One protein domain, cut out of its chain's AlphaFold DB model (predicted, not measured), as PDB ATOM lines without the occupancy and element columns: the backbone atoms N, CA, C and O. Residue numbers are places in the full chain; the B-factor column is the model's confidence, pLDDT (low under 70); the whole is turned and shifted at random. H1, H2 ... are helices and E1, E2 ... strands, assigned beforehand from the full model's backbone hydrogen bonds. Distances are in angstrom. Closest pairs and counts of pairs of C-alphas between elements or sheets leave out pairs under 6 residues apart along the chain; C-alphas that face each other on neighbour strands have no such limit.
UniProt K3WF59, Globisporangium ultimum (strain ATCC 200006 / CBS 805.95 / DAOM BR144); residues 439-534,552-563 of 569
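This is residues 439 to 534 and 552 to 563 of the 569 residues of a protein of Globisporangium ultimum (strain ATCC 200006 / CBS 805.95 / DAOM BR144) (UniProt K3WF59). A twisted sheet of three strands has the long helix H3 running along one face, over E3 and E2. The helical hairpin H1 and H2 packs on H3 through H1 and only grazes the sheet, while little H4 lies out past the end of E2. The printed part has 108 residues, with four named helices and three named strands that follow along the chain as H1 H2 E1 H3 E2 H4 E3; the class is mixed, helices and strands, and the sheet, in the order E1 E3 E2, is antiparallel. It is compact, with a radius of gyration of the C-alphas of 14.7 A, yet elongated, spanning 47 by 28 by 22 A.

Find E1 at residues 486 to 492, E3 at 554 to 562, 26.3 A long, and E2 at 515 to 523, 26.1 A. H3, residues 494 to 511, runs 26.0 A from C-alpha 494 at (203.386, 155.481, 112.644). H1, residues 445 to 455, starts at (207.357, 165.486, 130.260); H2 is 460 to 475, 22.3 A, and H4 is 531 to 534.

Look at inner strand E3, antiparallel to both its neighbours: across E1 and E3, N 489 and O 556 are within hydrogen-bond range at 2.8 A, and across E3 and E2, N 518 and O 559 are within hydrogen-bond range at 2.8 A. H3 is on the sheet at a height of 8.8 A; E1, H3, E2 form a split strand-helix-strand unit, two same-way strands with E3 between them, its crossover right-handed. With residues 496 to 504 alone, H3 touches H1, closest at the C-alphas of Gly 454 and Val 496, 5.8 A. H1 touches H2 at the C-alphas of Arg 452 and Phe 463, 6.0 A. Every O i to N i+4 pair is within range in H2 and H3, 6 of 7 in H1; H4 is too short for one.

The C-alphas of Ala 439 and Ala 533 are farthest apart, 48.8 A. Residues 535 to 551 are cut out, leaving 10.4 A between C-alphas 534 and 552. Confidence is low at residues 525 to 534.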
ATOM      1  N   ALA A 439     207.365 159.523 141.768       97.88
ATOM      2  CA  ALA A 439     208.212 160.700 141.541       97.88
ATOM      3  C   ALA A 439     209.170 160.560 140.338       97.88
ATOM      4  O   ALA A 439     209.565 161.560 139.747       97.88
ATOM      5  N   ARG A 440     209.497 159.324 139.924       97.25
ATOM      6  CA  ARG A 440     210.329 159.033 138.739       97.25
ATOM      7  C   ARG A 440     209.733 159.555 137.430       97.25
ATOM      8  O   ARG A 440     210.471 159.747 136.475       97.25
ATOM      9  N   LEU A 441     208.418 159.775 137.379       98.00
ATOM     10  CA  LEU A 441     207.752 160.314 136.196       98.00
ATOM     11  C   LEU A 441     207.878 161.835 136.072       98.00
ATOM     12  O   LEU A 441     207.646 162.352 134.989       98.00
ATOM     13  N   ALA A 442     208.278 162.562 137.123       97.62
ATOM     14  CA  ALA A 442     208.318 164.029 137.105       97.62
ATOM     15  C   ALA A 442     209.204 164.612 135.982       97.62
ATOM     16  O   ALA A 442     208.917 165.690 135.464       97.62
ATOM     17  N   SER A 443     210.264 163.900 135.583       97.19
ATOM     18  CA  SER A 443     211.157 164.300 134.486       97.19
ATOM     19  C   SER A 443     210.622 163.964 133.091       97.19
ATOM     20  O   SER A 443     211.089 164.526 132.104       97.19
ATOM     21  N   GLU A 444     209.632 163.079 132.979       97.94
ATOM     22  CA  GLU A 444     209.229 162.439 131.719       97.94
ATOM     23  C   GLU A 444     208.138 163.238 130.979       97.94
ATOM     24  O   GLU A 444     207.123 162.698 130.530       97.94
ATOM     25  N   ARG A 445     208.346 164.555 130.842       97.06
ATOM     26  CA  ARG A 445     207.357 165.486 130.260       97.06
ATOM     27  C   ARG A 445     207.017 165.175 128.800       97.06
ATOM     28  O   ARG A 445     205.867 165.325 128.388       97.06
ATOM     29  N   GLU A 446     207.993 164.723 128.016       97.88
ATOM     30  CA  GLU A 446     207.786 164.357 126.606       97.88
ATOM     31  C   GLU A 446     206.864 163.144 126.468       97.88
ATOM     32  O   GLU A 446     205.936 163.160 125.658       97.88
ATOM     33  N   LEU A 447     207.057 162.134 127.322       98.06
ATOM     34  CA  LEU A 447     206.206 160.949 127.372       98.06
ATOM     35  C   LEU A 447     204.774 161.315 127.775       98.06
ATOM     36  O   LEU A 447     203.835 160.847 127.136       98.06
ATOM     37  N   MET A 448     204.591 162.179 128.781       97.94
ATOM     38  CA  MET A 448     203.259 162.650 129.190       97.94
ATOM     39  C   MET A 448     202.556 163.411 128.062       97.94
ATOM     40  O   MET A 448     201.403 163.117 127.739       97.94
ATOM     41  N   LYS A 449     203.263 164.326 127.389       97.62
ATOM     42  CA  LYS A 449     202.723 165.086 126.254       97.62
ATOM     43  C   LYS A 449     202.335 164.178 125.084       97.62
ATOM     44  O   LYS A 449     201.237 164.315 124.538       97.62
ATOM     45  N   LEU A 450     203.204 163.235 124.714       98.06
ATOM     46  CA  LEU A 450     202.929 162.264 123.656       98.06
ATOM     47  C   LEU A 450     201.752 161.357 124.030       98.06
ATOM     48  O   LEU A 450     200.889 161.079 123.194       98.06
ATOM     49  N   LEU A 451     201.675 160.939 125.295       97.81
ATOM     50  CA  LEU A 451     200.578 160.126 125.793       97.81
ATOM     51  C   LEU A 451     199.249 160.882 125.709       97.81
ATOM     52  O   LEU A 451     198.253 160.314 125.271       97.81
ATOM     53  N   ARG A 452     199.232 162.161 126.089       96.81
ATOM     54  CA  ARG A 452     198.045 163.019 126.066       96.81
ATOM     55  C   ARG A 452     197.523 163.248 124.653       96.81
ATOM     56  O   ARG A 452     196.359 162.957 124.371       96.81
ATOM     57  N   VAL A 453     198.376 163.769 123.773       96.06
ATOM     58  CA  VAL A 453     197.959 164.264 122.454       96.06
ATOM     59  C   VAL A 453     198.038 163.167 121.396       96.06
ATOM     60  O   VAL A 453     197.087 162.977 120.644       96.06
ATOM     61  N   GLY A 454     199.131 162.406 121.365       95.31
ATOM     62  CA  GLY A 454     199.367 161.387 120.340       95.31
ATOM     63  C   GLY A 454     198.597 160.092 120.591       95.31
ATOM     64  O   GLY A 454     197.860 159.620 119.728       95.31
ATOM     65  N   ILE A 455     198.747 159.517 121.784       96.69
ATOM     66  CA  ILE A 455     198.201 158.188 122.104       96.69
ATOM     67  C   ILE A 455     196.736 158.266 122.542       96.69
ATOM     68  O   ILE A 455     195.872 157.564 122.015       96.69
ATOM     69  N   CYS A 456     196.435 159.128 123.512       96.25
ATOM     70  CA  CYS A 456     195.106 159.221 124.107       96.25
ATOM     71  C   CYS A 456     194.187 160.179 123.353       96.25
ATOM     72  O   CYS A 456     192.978 160.113 123.573       96.25
ATOM     73  N   LYS A 457     194.725 161.032 122.468       94.75
ATOM     74  CA  LYS A 457     193.971 162.016 121.671       94.75
ATOM     75  C   LYS A 457     193.039 162.870 122.538       94.75
ATOM     76  O   LYS A 457     191.842 162.941 122.277       94.75
ATOM     77  N   ALA A 458     193.579 163.420 123.630       92.75
ATOM     78  CA  ALA A 458     192.835 164.171 124.645       92.75
ATOM     79  C   ALA A 458     191.655 163.399 125.281       92.75
ATOM     80  O   ALA A 458     190.729 163.979 125.840       92.75
ATOM     81  N   ASN A 459     191.676 162.062 125.262       93.38
ATOM     82  CA  ASN A 459     190.732 161.261 126.030       93.38
ATOM     83  C   ASN A 459     191.230 161.094 127.471       93.38
ATOM     84  O   ASN A 459     192.119 160.284 127.745       93.38
ATOM     85  N   LEU A 460     190.607 161.820 128.399       92.62
ATOM     86  CA  LEU A 460     190.990 161.851 129.813       92.62
ATOM     87  C   LEU A 460     191.020 160.460 130.471       92.62
ATOM     88  O   LEU A 460     191.927 160.149 131.241       92.62
ATOM     89  N   LYS A 461     190.051 159.591 130.151       93.00
ATOM     90  CA  LYS A 461     189.969 158.235 130.723       93.00
ATOM     91  C   LYS A 461     191.127 157.362 130.253       93.00
ATOM     92  O   LYS A 461     191.748 156.692 131.076       93.00
ATOM     93  N   LYS A 462     191.430 157.388 128.949       95.25
ATOM     94  CA  LYS A 462     192.588 156.678 128.385       95.25
ATOM     95  C   LYS A 462     193.887 157.210 128.982       95.25
ATOM     96  O   LYS A 462     194.705 156.412 129.420       95.25
ATOM     97  N   PHE A 463     194.027 158.530 129.083       97.06
ATOM     98  CA  PHE A 463     195.214 159.161 129.654       97.06
ATOM     99  C   PHE A 463     195.434 158.767 131.117       97.06
ATOM    100  O   PHE A 463     196.504 158.271 131.457       97.06
ATOM    101  N   SER A 464     194.400 158.887 131.960       96.62
ATOM    102  CA  SER A 464     194.440 158.450 133.361       96.62
ATOM    103  C   SER A 464     194.864 156.989 133.489       96.62
ATOM    104  O   SER A 464     195.747 156.659 134.284       96.62
ATOM    105  N   PHE A 465     194.261 156.114 132.682       97.25
ATOM    106  CA  PHE A 465     194.570 154.692 132.685       97.25
ATOM    107  C   PHE A 465     196.016 154.421 132.263       97.25
ATOM    108  O   PHE A 465     196.738 153.761 133.009       97.25
ATOM    109  N   CYS A 466     196.449 154.945 131.115       97.75
ATOM    110  CA  CYS A 466     197.790 154.726 130.584       97.75
ATOM    111  C   CYS A 466     198.873 155.311 131.496       97.75
ATOM    112  O   CYS A 466     199.850 154.626 131.772       97.75
ATOM    113  N   LEU A 467     198.697 156.527 132.019       98.06
ATOM    114  CA  LEU A 467     199.694 157.143 132.894       98.06
ATOM    115  C   LEU A 467     199.806 156.395 134.230       98.06
ATOM    116  O   LEU A 467     200.910 156.128 134.700       98.06
ATOM    117  N   THR A 468     198.674 155.970 134.805       97.81
ATOM    118  CA  THR A 468     198.687 155.115 136.004       97.81
ATOM    119  C   THR A 468     199.317 153.755 135.706       97.81
ATOM    120  O   THR A 468     200.042 153.233 136.539       97.81
ATOM    121  N   TRP A 469     199.079 153.179 134.525       97.75
ATOM    122  CA  TRP A 469     199.708 151.921 134.118       97.75
ATOM    123  C   TRP A 469     201.232 152.046 134.005       97.75
ATOM    124  O   TRP A 469     201.940 151.172 134.493       97.75
ATOM    125  N   ILE A 470     201.749 153.149 133.449       98.06
ATOM    126  CA  ILE A 470     203.196 153.423 133.416       98.06
ATOM    127  C   ILE A 470     203.743 153.585 134.845       98.06
ATOM    128  O   ILE A 470     204.808 153.060 135.162       98.06
ATOM    129  N   ALA A 471     203.020 154.262 135.740       98.06
ATOM    130  CA  ALA A 471     203.423 154.349 137.143       98.06
ATOM    131  C   ALA A 471     203.446 152.972 137.829       98.06
ATOM    132  O   ALA A 471     204.430 152.646 138.491       98.06
ATOM    133  N   ASP A 472     202.414 152.148 137.617       97.31
ATOM    134  CA  ASP A 472     202.334 150.776 138.127       97.31
ATOM    135  C   ASP A 472     203.509 149.931 137.587       97.31
ATOM    136  O   ASP A 472     204.135 149.200 138.351       97.31
ATOM    137  N   LEU A 473     203.877 150.086 136.305       97.06
ATOM    138  CA  LEU A 473     205.057 149.453 135.698       97.06
ATOM    139  C   LEU A 473     206.372 149.842 136.367       97.06
ATOM    140  O   LEU A 473     207.285 149.029 136.420       97.06
ATOM    141  N   LEU A 474     206.511 151.067 136.866       97.25
ATOM    142  CA  LEU A 474     207.737 151.500 137.538       97.25
ATOM    143  C   LEU A 474     207.805 151.066 139.006       97.25
ATOM    144  O   LEU A 474     208.890 151.095 139.589       97.25
ATOM    145  N   GLN A 475     206.670 150.694 139.601       96.31
ATOM    146  CA  GLN A 475     206.541 150.427 141.036       96.31
ATOM    147  C   GLN A 475     206.324 148.960 141.391       96.31
ATOM    148  O   GLN A 475     206.675 148.552 142.497       96.31
ATOM    149  N   CYS A 476     205.714 148.175 140.501       94.56
ATOM    150  CA  CYS A 476     205.419 146.774 140.775       94.56
ATOM    151  C   CYS A 476     206.707 145.970 140.965       94.56
ATOM    152  O   CYS A 476     207.718 146.261 140.333       94.56
ATOM    153  N   LYS A 477     206.696 144.924 141.794       91.69
ATOM    154  CA  LYS A 477     207.884 144.061 141.924       91.69
ATOM    155  C   LYS A 477     207.975 143.044 140.800       91.69
ATOM    156  O   LYS A 477     209.066 142.663 140.410       91.69
ATOM    157  N   GLN A 478     206.826 142.588 140.317       93.81
ATOM    158  CA  GLN A 478     206.709 141.576 139.272       93.81
ATOM    159  C   GLN A 478     205.569 141.954 138.331       93.81
ATOM    160  O   GLN A 478     204.548 142.493 138.774       93.81
ATOM    161  N   THR A 479     205.680 141.596 137.051       94.25
ATOM    162  CA  THR A 479     204.632 141.880 136.050       94.25
ATOM    163  C   THR A 479     203.268 141.285 136.416       94.25
ATOM    164  O   THR A 479     202.222 141.779 135.989       94.25
ATOM    165  N   LYS A 480     203.238 140.251 137.268       94.88
ATOM    166  CA  LYS A 480     201.995 139.629 137.741       94.88
ATOM    167  C   LYS A 480     201.125 140.527 138.623       94.88
ATOM    168  O   LYS A 480     199.931 140.255 138.715       94.88
ATOM    169  N   GLU A 481     201.712 141.548 139.245       95.00
ATOM    170  CA  GLU A 481     201.029 142.511 140.121       95.00
ATOM    171  C   GLU A 481     200.353 143.643 139.329       95.00
ATOM    172  O   GLU A 481     199.574 144.417 139.886       95.00
ATOM    173  N   LEU A 482     200.617 143.737 138.022       95.19
ATOM    174  CA  LEU A 482     200.008 144.742 137.161       95.19
ATOM    175  C   LEU A 482     198.521 144.460 136.955       95.19
ATOM    176  O   LEU A 482     198.119 143.349 136.608       95.19
ATOM    177  N   ARG A 483     197.705 145.515 137.059       93.81
ATOM    178  CA  ARG A 483     196.266 145.454 136.746       93.81
ATOM    179  C   ARG A 483     196.000 145.057 135.294       93.81
ATOM    180  O   ARG A 483     195.011 144.390 135.014       93.81
ATOM    181  N   ALA A 484     196.881 145.468 134.385       94.19
ATOM    182  CA  ALA A 484     196.868 145.081 132.983       94.19
ATOM    183  C   ALA A 484     198.297 144.737 132.548       94.19
ATOM    184  O   ALA A 484     199.203 145.550 132.713       94.19
ATOM    185  N   ARG A 485     198.505 143.539 131.996       93.94
ATOM    186  CA  ARG A 485     199.823 143.097 131.494       93.94
ATOM    187  C   ARG A 485     200.082 143.480 130.040       93.94
ATOM    188  O   ARG A 485     201.207 143.359 129.571       93.94
ATOM    189  N   ALA A 486     199.038 143.916 129.342       94.94
ATOM    190  CA  ALA A 486     199.100 144.319 127.952       94.94
ATOM    191  C   ALA A 486     198.236 145.559 127.700       94.94
ATOM    192  O   ALA A 486     197.213 145.755 128.362       94.94
ATOM    193  N   LEU A 487     198.650 146.359 126.723       95.81
ATOM    194  CA  LEU A 487     197.917 147.483 126.162       95.81
ATOM    195  C   LEU A 487     197.707 147.251 124.670       95.81
ATOM    196  O   LEU A 487     198.653 146.951 123.948       95.81
ATOM    197  N   GLU A 488     196.477 147.445 124.209       96.00
ATOM    198  CA  GLU A 488     196.173 147.582 122.789       96.00
ATOM    199  C   GLU A 488     195.719 149.018 122.537       96.00
ATOM    200  O   GLU A 488     194.782 149.514 123.169       96.00
ATOM    201  N   ILE A 489     196.409 149.696 121.631       95.19
ATOM    202  CA  ILE A 489     196.141 151.076 121.265       95.19
ATOM    203  C   ILE A 489     195.918 151.096 119.753       95.19
ATOM    204  O   ILE A 489     196.823 150.824 118.969       95.19
ATOM    205  N   SER A 490     194.693 151.391 119.341       93.81
ATOM    206  CA  SER A 490     194.308 151.451 117.934       93.81
ATOM    207  C   SER A 490     194.393 152.869 117.375       93.81
ATOM    208  O   SER A 490     194.322 153.857 118.111       93.81
ATOM    209  N   GLN A 491     194.471 152.956 116.048       91.25
ATOM    210  CA  GLN A 491     194.424 154.206 115.292       91.25
ATOM    211  C   GLN A 491     195.571 155.181 115.612       91.25
ATOM    212  O   GLN A 491     195.337 156.386 115.752       91.25
ATOM    213  N   ILE A 492     196.793 154.678 115.757       93.88
ATOM    214  CA  ILE A 492     197.972 155.499 116.055       93.88
ATOM    215  C   ILE A 492     198.719 155.803 114.764       93.88
ATOM    216  O   ILE A 492     198.870 154.933 113.915       93.88
ATOM    217  N   GLU A 493     199.221 157.022 114.625       92.75
ATOM    218  CA  GLU A 493     200.110 157.349 113.516       92.75
ATOM    219  C   GLU A 493     201.477 156.657 113.671       92.75
ATOM    220  O   GLU A 493     201.993 156.581 114.793       92.75
ATOM    221  N   PRO A 494     202.123 156.216 112.574       92.19
ATOM    222  CA  PRO A 494     203.386 155.481 112.644       92.19
ATOM    223  C   PRO A 494     204.480 156.220 113.424       92.19
ATOM    224  O   PRO A 494     205.230 155.595 114.172       92.19
ATOM    225  N   HIS A 495     204.543 157.552 113.298       94.44
ATOM    226  CA  HIS A 495     205.521 158.382 114.005       94.44
ATOM    227  C   HIS A 495     205.251 158.433 115.521       94.44
ATOM    228  O   HIS A 495     206.165 158.209 116.312       94.44
ATOM    229  N   VAL A 496     203.990 158.641 115.930       96.50
ATOM    230  CA  VAL A 496     203.564 158.637 117.342       96.50
ATOM    231  C   VAL A 496     203.840 157.278 117.972       96.50
ATOM    232  O   VAL A 496     204.324 157.206 119.100       96.50
ATOM    233  N   ARG A 497     203.554 156.194 117.242       95.81
ATOM    234  CA  ARG A 497     203.823 154.821 117.678       95.81
ATOM    235  C   ARG A 497     205.310 154.620 117.957       95.81
ATOM    236  O   ARG A 497     205.658 154.188 119.052       95.81
ATOM    237  N   SER A 498     206.166 154.909 116.975       96.38
ATOM    238  CA  SER A 498     207.615 154.714 117.100       96.38
ATOM    239  C   SER A 498     208.190 155.523 118.259       96.38
ATOM    240  O   SER A 498     208.965 154.993 119.053       96.38
ATOM    241  N   GLU A 499     207.753 156.773 118.411       98.19
ATOM    242  CA  GLU A 499     208.219 157.640 119.490       98.19
ATOM    243  C   GLU A 499     207.735 157.172 120.869       98.19
ATOM    244  O   GLU A 499     208.498 157.182 121.835       98.19
ATOM    245  N   PHE A 500     206.497 156.679 120.966       98.00
ATOM    246  CA  PHE A 500     205.960 156.151 122.219       98.00
ATOM    247  C   PHE A 500     206.707 154.898 122.668       98.00
ATOM    248  O   PHE A 500     207.080 154.796 123.836       98.00
ATOM    249  N   VAL A 501     206.976 153.974 121.740       97.75
ATOM    250  CA  VAL A 501     207.779 152.777 122.020       97.75
ATOM    251  C   VAL A 501     209.194 153.169 122.438       97.75
ATOM    252  O   VAL A 501     209.684 152.659 123.439       97.75
ATOM    253  N   ARG A 502     209.833 154.111 121.733       98.31
ATOM    254  CA  ARG A 502     211.181 154.592 122.069       98.31
ATOM    255  C   ARG A 502     211.247 155.161 123.490       98.31
ATOM    256  O   ARG A 502     212.099 154.738 124.267       98.31
ATOM    257  N   LEU A 503     210.346 156.086 123.833       98.44
ATOM    258  CA  LEU A 503     210.301 156.719 125.155       98.44
ATOM    259  C   LEU A 503     209.989 155.708 126.267       98.44
ATOM    260  O   LEU A 503     210.606 155.754 127.328       98.44
ATOM    261  N   LEU A 504     209.060 154.777 126.029       98.19
ATOM    262  CA  LEU A 504     208.706 153.752 127.012       98.19
ATOM    263  C   LEU A 504     209.848 152.748 127.240       98.19
ATOM    264  O   LEU A 504     210.139 152.410 128.386       98.19
ATOM    265  N   THR A 505     210.520 152.301 126.176       97.81
ATOM    266  CA  THR A 505     211.693 151.415 126.269       97.81
ATOM    267  C   THR A 505     212.842 152.087 127.016       97.81
ATOM    268  O   THR A 505     213.449 151.462 127.888       97.81
ATOM    269  N   ASP A 506     213.131 153.357 126.722       98.06
ATOM    270  CA  ASP A 506     214.177 154.117 127.411       98.06
ATOM    271  C   ASP A 506     213.874 154.269 128.912       98.06
ATOM    272  O   ASP A 506     214.725 153.995 129.761       98.06
ATOM    273  N   LEU A 507     212.625 154.601 129.253       98.00
ATOM    274  CA  LEU A 507     212.167 154.692 130.638       98.00
ATOM    275  C   LEU A 507     212.365 153.373 131.405       98.00
ATOM    276  O   LEU A 507     212.888 153.369 132.523       98.00
ATOM    277  N   LEU A 508     211.958 152.246 130.813       96.94
ATOM    278  CA  LEU A 508     212.108 150.929 131.435       96.94
ATOM    279  C   LEU A 508     213.578 150.512 131.530       96.94
ATOM    280  O   LEU A 508     214.006 150.050 132.581       96.94
ATOM    281  N   THR A 509     214.396 150.777 130.514       96.38
ATOM    282  CA  THR A 509     215.840 150.483 130.555       96.38
ATOM    283  C   THR A 509     216.542 151.246 131.684       96.38
ATOM    284  O   THR A 509     217.438 150.705 132.342       96.38
ATOM    285  N   ARG A 510     216.113 152.488 131.953       97.25
ATOM    286  CA  ARG A 510     216.643 153.310 133.049       97.25
ATOM    287  C   ARG A 510     216.234 152.801 134.434       97.25
ATOM    288  O   ARG A 510     217.071 152.787 135.335       97.25
ATOM    289  N   TYR A 511     214.978 152.388 134.623       97.19
ATOM    290  CA  TYR A 511     214.424 152.155 135.968       97.19
ATOM    291  C   TYR A 511     214.023 150.706 136.294       97.19
ATOM    292  O   TYR A 511     213.807 150.410 137.471       97.19
ATOM    293  N   ARG A 512     213.886 149.829 135.292       96.12
ATOM    294  CA  ARG A 512     213.313 148.469 135.363       96.12
ATOM    295  C   ARG A 512     213.962 147.514 134.348       96.12
ATOM    296  O   ARG A 512     213.342 147.106 133.373       96.12
ATOM    297  N   LYS A 513     215.220 147.130 134.590       95.19
ATOM    298  CA  LYS A 513     215.958 146.160 133.743       95.19
ATOM    299  C   LYS A 513     215.414 144.727 133.838       95.19
ATOM    300  O   LYS A 513     215.659 143.901 132.966       95.19
ATOM    301  N   ASP A 514     214.675 144.457 134.904       95.25
ATOM    302  CA  ASP A 514     213.997 143.200 135.202       95.25
ATOM    303  C   ASP A 514     212.689 143.013 134.416       95.25
ATOM    304  O   ASP A 514     212.073 141.956 134.506       95.25
ATOM    305  N   ILE A 515     212.248 144.016 133.647       95.75
ATOM    306  CA  ILE A 515     211.075 143.917 132.777       95.75
ATOM    307  C   ILE A 515     211.502 144.060 131.316       95.75
ATOM    308  O   ILE A 515     212.086 145.064 130.915       95.75
ATOM    309  N   GLU A 516     211.107 143.087 130.503       95.38
ATOM    310  CA  GLU A 516     211.199 143.132 129.050       95.38
ATOM    311  C   GLU A 516     209.899 143.703 128.462       95.38
ATOM    312  O   GLU A 516     208.795 143.217 128.744       95.38
ATOM    313  N   LEU A 517     210.028 144.747 127.637       96.88
ATOM    314  CA  LEU A 517     208.927 145.335 126.879       96.88
ATOM    315  C   LEU A 517     208.841 144.674 125.505       96.88
ATOM    316  O   LEU A 517     209.768 144.775 124.705       96.88
ATOM    317  N   ILE A 518     207.705 144.054 125.208       97.81
ATOM    318  CA  ILE A 518     207.455 143.417 123.921       97.81
ATOM    319  C   ILE A 518     206.398 144.228 123.179       97.81
ATOM    320  O   ILE A 518     205.339 144.553 123.725       97.81
ATOM    321  N   THR A 519     206.690 144.565 121.926       97.12
ATOM    322  CA  THR A 519     205.812 145.370 121.076       97.12
ATOM    323  C   THR A 519     205.524 144.658 119.765       97.12
ATOM    324  O   THR A 519     206.446 144.231 119.076       97.12
ATOM    325  N   GLU A 520     204.255 144.604 119.388       95.81
ATOM    326  CA  GLU A 520     203.789 144.176 118.072       95.81
ATOM    327  C   GLU A 520     202.942 145.301 117.486       95.81
ATOM    328  O   GLU A 520     202.134 145.913 118.185       95.81
ATOM    329  N   TRP A 521     203.098 145.583 116.199       91.75
ATOM    330  CA  TRP A 521     202.201 146.495 115.507       91.75
ATOM    331  C   TRP A 521     201.636 145.832 114.269       91.75
ATOM    332  O   TRP A 521     202.317 145.103 113.550       91.75
ATOM    333  N   GLN A 522     200.372 146.131 114.017       86.31
ATOM    334  CA  GLN A 522     199.700 145.753 112.791       86.31
ATOM    335  C   GLN A 522     199.214 147.041 112.140       86.31
ATOM    336  O   GLN A 522     198.542 147.826 112.823       86.31
ATOM    337  N   PRO A 523     199.517 147.286 110.854       82.69
ATOM    338  CA  PRO A 523     198.792 148.315 110.132       82.69
ATOM    339  C   PRO A 523     197.309 148.018 110.272       82.69
ATOM    340  O   PRO A 523     196.918 146.847 110.209       82.69
ATOM    341  N   VAL A 524     196.489 149.043 110.531       73.38
ATOM    342  CA  VAL A 524     195.036 148.870 110.548       73.38
ATOM    343  C   VAL A 524     194.692 148.333 109.171       73.38
ATOM    344  O   VAL A 524     194.697 149.068 108.184       73.38
ATOM    345  N   GLN A 525     194.473 147.018 109.095       57.81
ATOM    346  CA  GLN A 525     193.995 146.387 107.887       57.81
ATOM    347  C   GLN A 525     192.659 147.051 107.645       57.81
ATOM    348  O   GLN A 525     191.710 146.858 108.410       57.81
ATOM    349  N   ALA A 526     192.619 147.912 106.634       53.00
ATOM    350  CA  ALA A 526     191.378 148.470 106.166       53.00
ATOM    351  C   ALA A 526     190.488 147.249 105.911       53.00
ATOM    352  O   ALA A 526     190.877 146.382 105.133       53.00
ATOM    353  N   THR A 527     189.415 147.099 106.698       50.91
ATOM    354  CA  THR A 527     188.509 145.932 106.734       50.91
ATOM    355  C   THR A 527     188.538 145.190 105.409       50.91
ATOM    356  O   THR A 527     188.194 145.844 104.439       50.91
ATOM    357  N   SER A 528     189.004 143.935 105.362       52.81
ATOM    358  CA  SER A 528     189.292 143.067 104.187       52.81
ATOM    359  C   SER A 528     188.893 143.547 102.770       52.81
ATOM    360  O   SER A 528     189.708 143.446 101.860       52.81
ATOM    361  N   ALA A 529     187.705 144.118 102.570       49.75
ATOM    362  CA  ALA A 529     187.307 144.889 101.385       49.75
ATOM    363  C   ALA A 529     188.228 146.081 101.001       49.75
ATOM    364  O   ALA A 529     188.382 146.377  99.822       49.75
ATOM    365  N   ALA A 530     188.853 146.770 101.957       48.81
ATOM    366  CA  ALA A 530     189.700 147.940 101.720       48.81
ATOM    367  C   ALA A 530     191.202 147.589 101.701       48.81
ATOM    368  O   ALA A 530     191.959 148.206 100.959       48.81
ATOM    369  N   ALA A 531     191.641 146.552 102.423       45.34
ATOM    370  CA  ALA A 531     193.007 146.025 102.329       45.34
ATOM    371  C   ALA A 531     193.285 145.384 100.956       45.34
ATOM    372  O   ALA A 531     194.388 145.534 100.433       45.34
ATOM    373  N   ALA A 532     192.278 144.754 100.333       50.25
ATOM    374  CA  ALA A 532     192.374 144.263  98.956       50.25
ATOM    375  C   ALA A 532     192.545 145.403  97.929       50.25
ATOM    376  O   ALA A 532     193.254 145.235  96.942       50.25
ATOM    377  N   ALA A 533     191.963 146.579  98.188       51.09
ATOM    378  CA  ALA A 533     192.091 147.754  97.324       51.09
ATOM    379  C   ALA A 533     193.421 148.512  97.515       51.09
ATOM    380  O   ALA A 533     193.918 149.128  96.577       51.09
ATOM    381  N   VAL A 534     194.018 148.465  98.713       51.56
ATOM    382  CA  VAL A 534     195.264 149.190  99.036       51.56
ATOM    383  C   VAL A 534     196.517 148.390  98.658       51.56
ATOM    384  O   VAL A 534     197.512 148.980  98.243       51.56
ATOM    385  N   GLN A 552     198.340 155.822 107.172       74.00
ATOM    386  CA  GLN A 552     198.113 154.440 107.528       74.00
ATOM    387  C   GLN A 552     198.188 154.389 109.047       74.00
ATOM    388  O   GLN A 552     199.256 154.509 109.638       74.00
ATOM    389  N   LEU A 553     197.022 154.348 109.680       85.19
ATOM    390  CA  LEU A 553     196.940 154.237 111.121       85.19
ATOM    391  C   LEU A 553     197.263 152.797 111.509       85.19
ATOM    392  O   LEU A 553     196.877 151.858 110.817       85.19
ATOM    393  N   ASP A 554     197.924 152.630 112.643       88.44
ATOM    394  CA  ASP A 554     198.363 151.342 113.154       88.44
ATOM    395  C   ASP A 554     197.606 150.971 114.433       88.44
ATOM    396  O   ASP A 554     197.114 151.826 115.181       88.44
ATOM    397  N   THR A 555     197.533 149.671 114.695       93.56
ATOM    398  CA  THR A 555     197.203 149.120 116.007       93.56
ATOM    399  C   THR A 555     198.495 148.652 116.663       93.56
ATOM    400  O   THR A 555     199.163 147.753 116.156       93.56
ATOM    401  N   LEU A 556     198.850 149.269 117.789       95.44
ATOM    402  CA  LEU A 556     199.998 148.912 118.614       95.44
ATOM    403  C   LEU A 556     199.544 148.020 119.769       95.44
ATOM    404  O   LEU A 556     198.671 148.398 120.551       95.44
ATOM    405  N   ARG A 557     200.178 146.861 119.903       97.06
ATOM    406  CA  ARG A 557     200.063 145.963 121.046       97.06
ATOM    407  C   ARG A 557     201.368 145.980 121.818       97.06
ATOM    408  O   ARG A 557     202.438 145.792 121.252       97.06
ATOM    409  N   ILE A 558     201.265 146.203 123.117       97.19
ATOM    410  CA  ILE A 558     202.395 146.223 124.038       97.19
ATOM    411  C   ILE A 558     202.086 145.237 125.145       97.19
ATOM    412  O   ILE A 558     200.992 145.274 125.700       97.19
ATOM    413  N   TRP A 559     203.033 144.385 125.503       97.25
ATOM    414  CA  TRP A 559     202.955 143.591 126.720       97.25
ATOM    415  C   TRP A 559     204.315 143.509 127.386       97.25
ATOM    416  O   TRP A 559     205.348 143.761 126.771       97.25
ATOM    417  N   VAL A 560     204.299 143.196 128.673       97.12
ATOM    418  CA  VAL A 560     205.510 143.112 129.485       97.12
ATOM    419  C   VAL A 560     205.694 141.707 130.030       97.12
ATOM    420  O   VAL A 560     204.720 141.010 130.337       97.12
ATOM    421  N   LYS A 561     206.951 141.301 130.162       96.06
ATOM    422  CA  LYS A 561     207.357 140.024 130.743       96.06
ATOM    423  C   LYS A 561     208.499 140.274 131.723       96.06
ATOM    424  O   LYS A 561     209.316 141.156 131.490       96.06
ATOM    425  N   ASP A 562     208.552 139.512 132.809       96.00
ATOM    426  CA  ASP A 562     209.725 139.530 133.683       96.00
ATOM    427  C   ASP A 562     210.928 138.947 132.913       96.00
ATOM    428  O   ASP A 562     210.841 137.853 132.334       96.00
ATOM    429  N   SER A 563     212.032 139.691 132.877       91.56
ATOM    430  CA  SER A 563     213.310 139.233 132.340       91.56
ATOM    431  C   SER A 563     213.757 138.018 133.147       91.56
ATOM    432  O   SER A 563     213.695 138.010 134.377       91.56
TER     433      SER A 563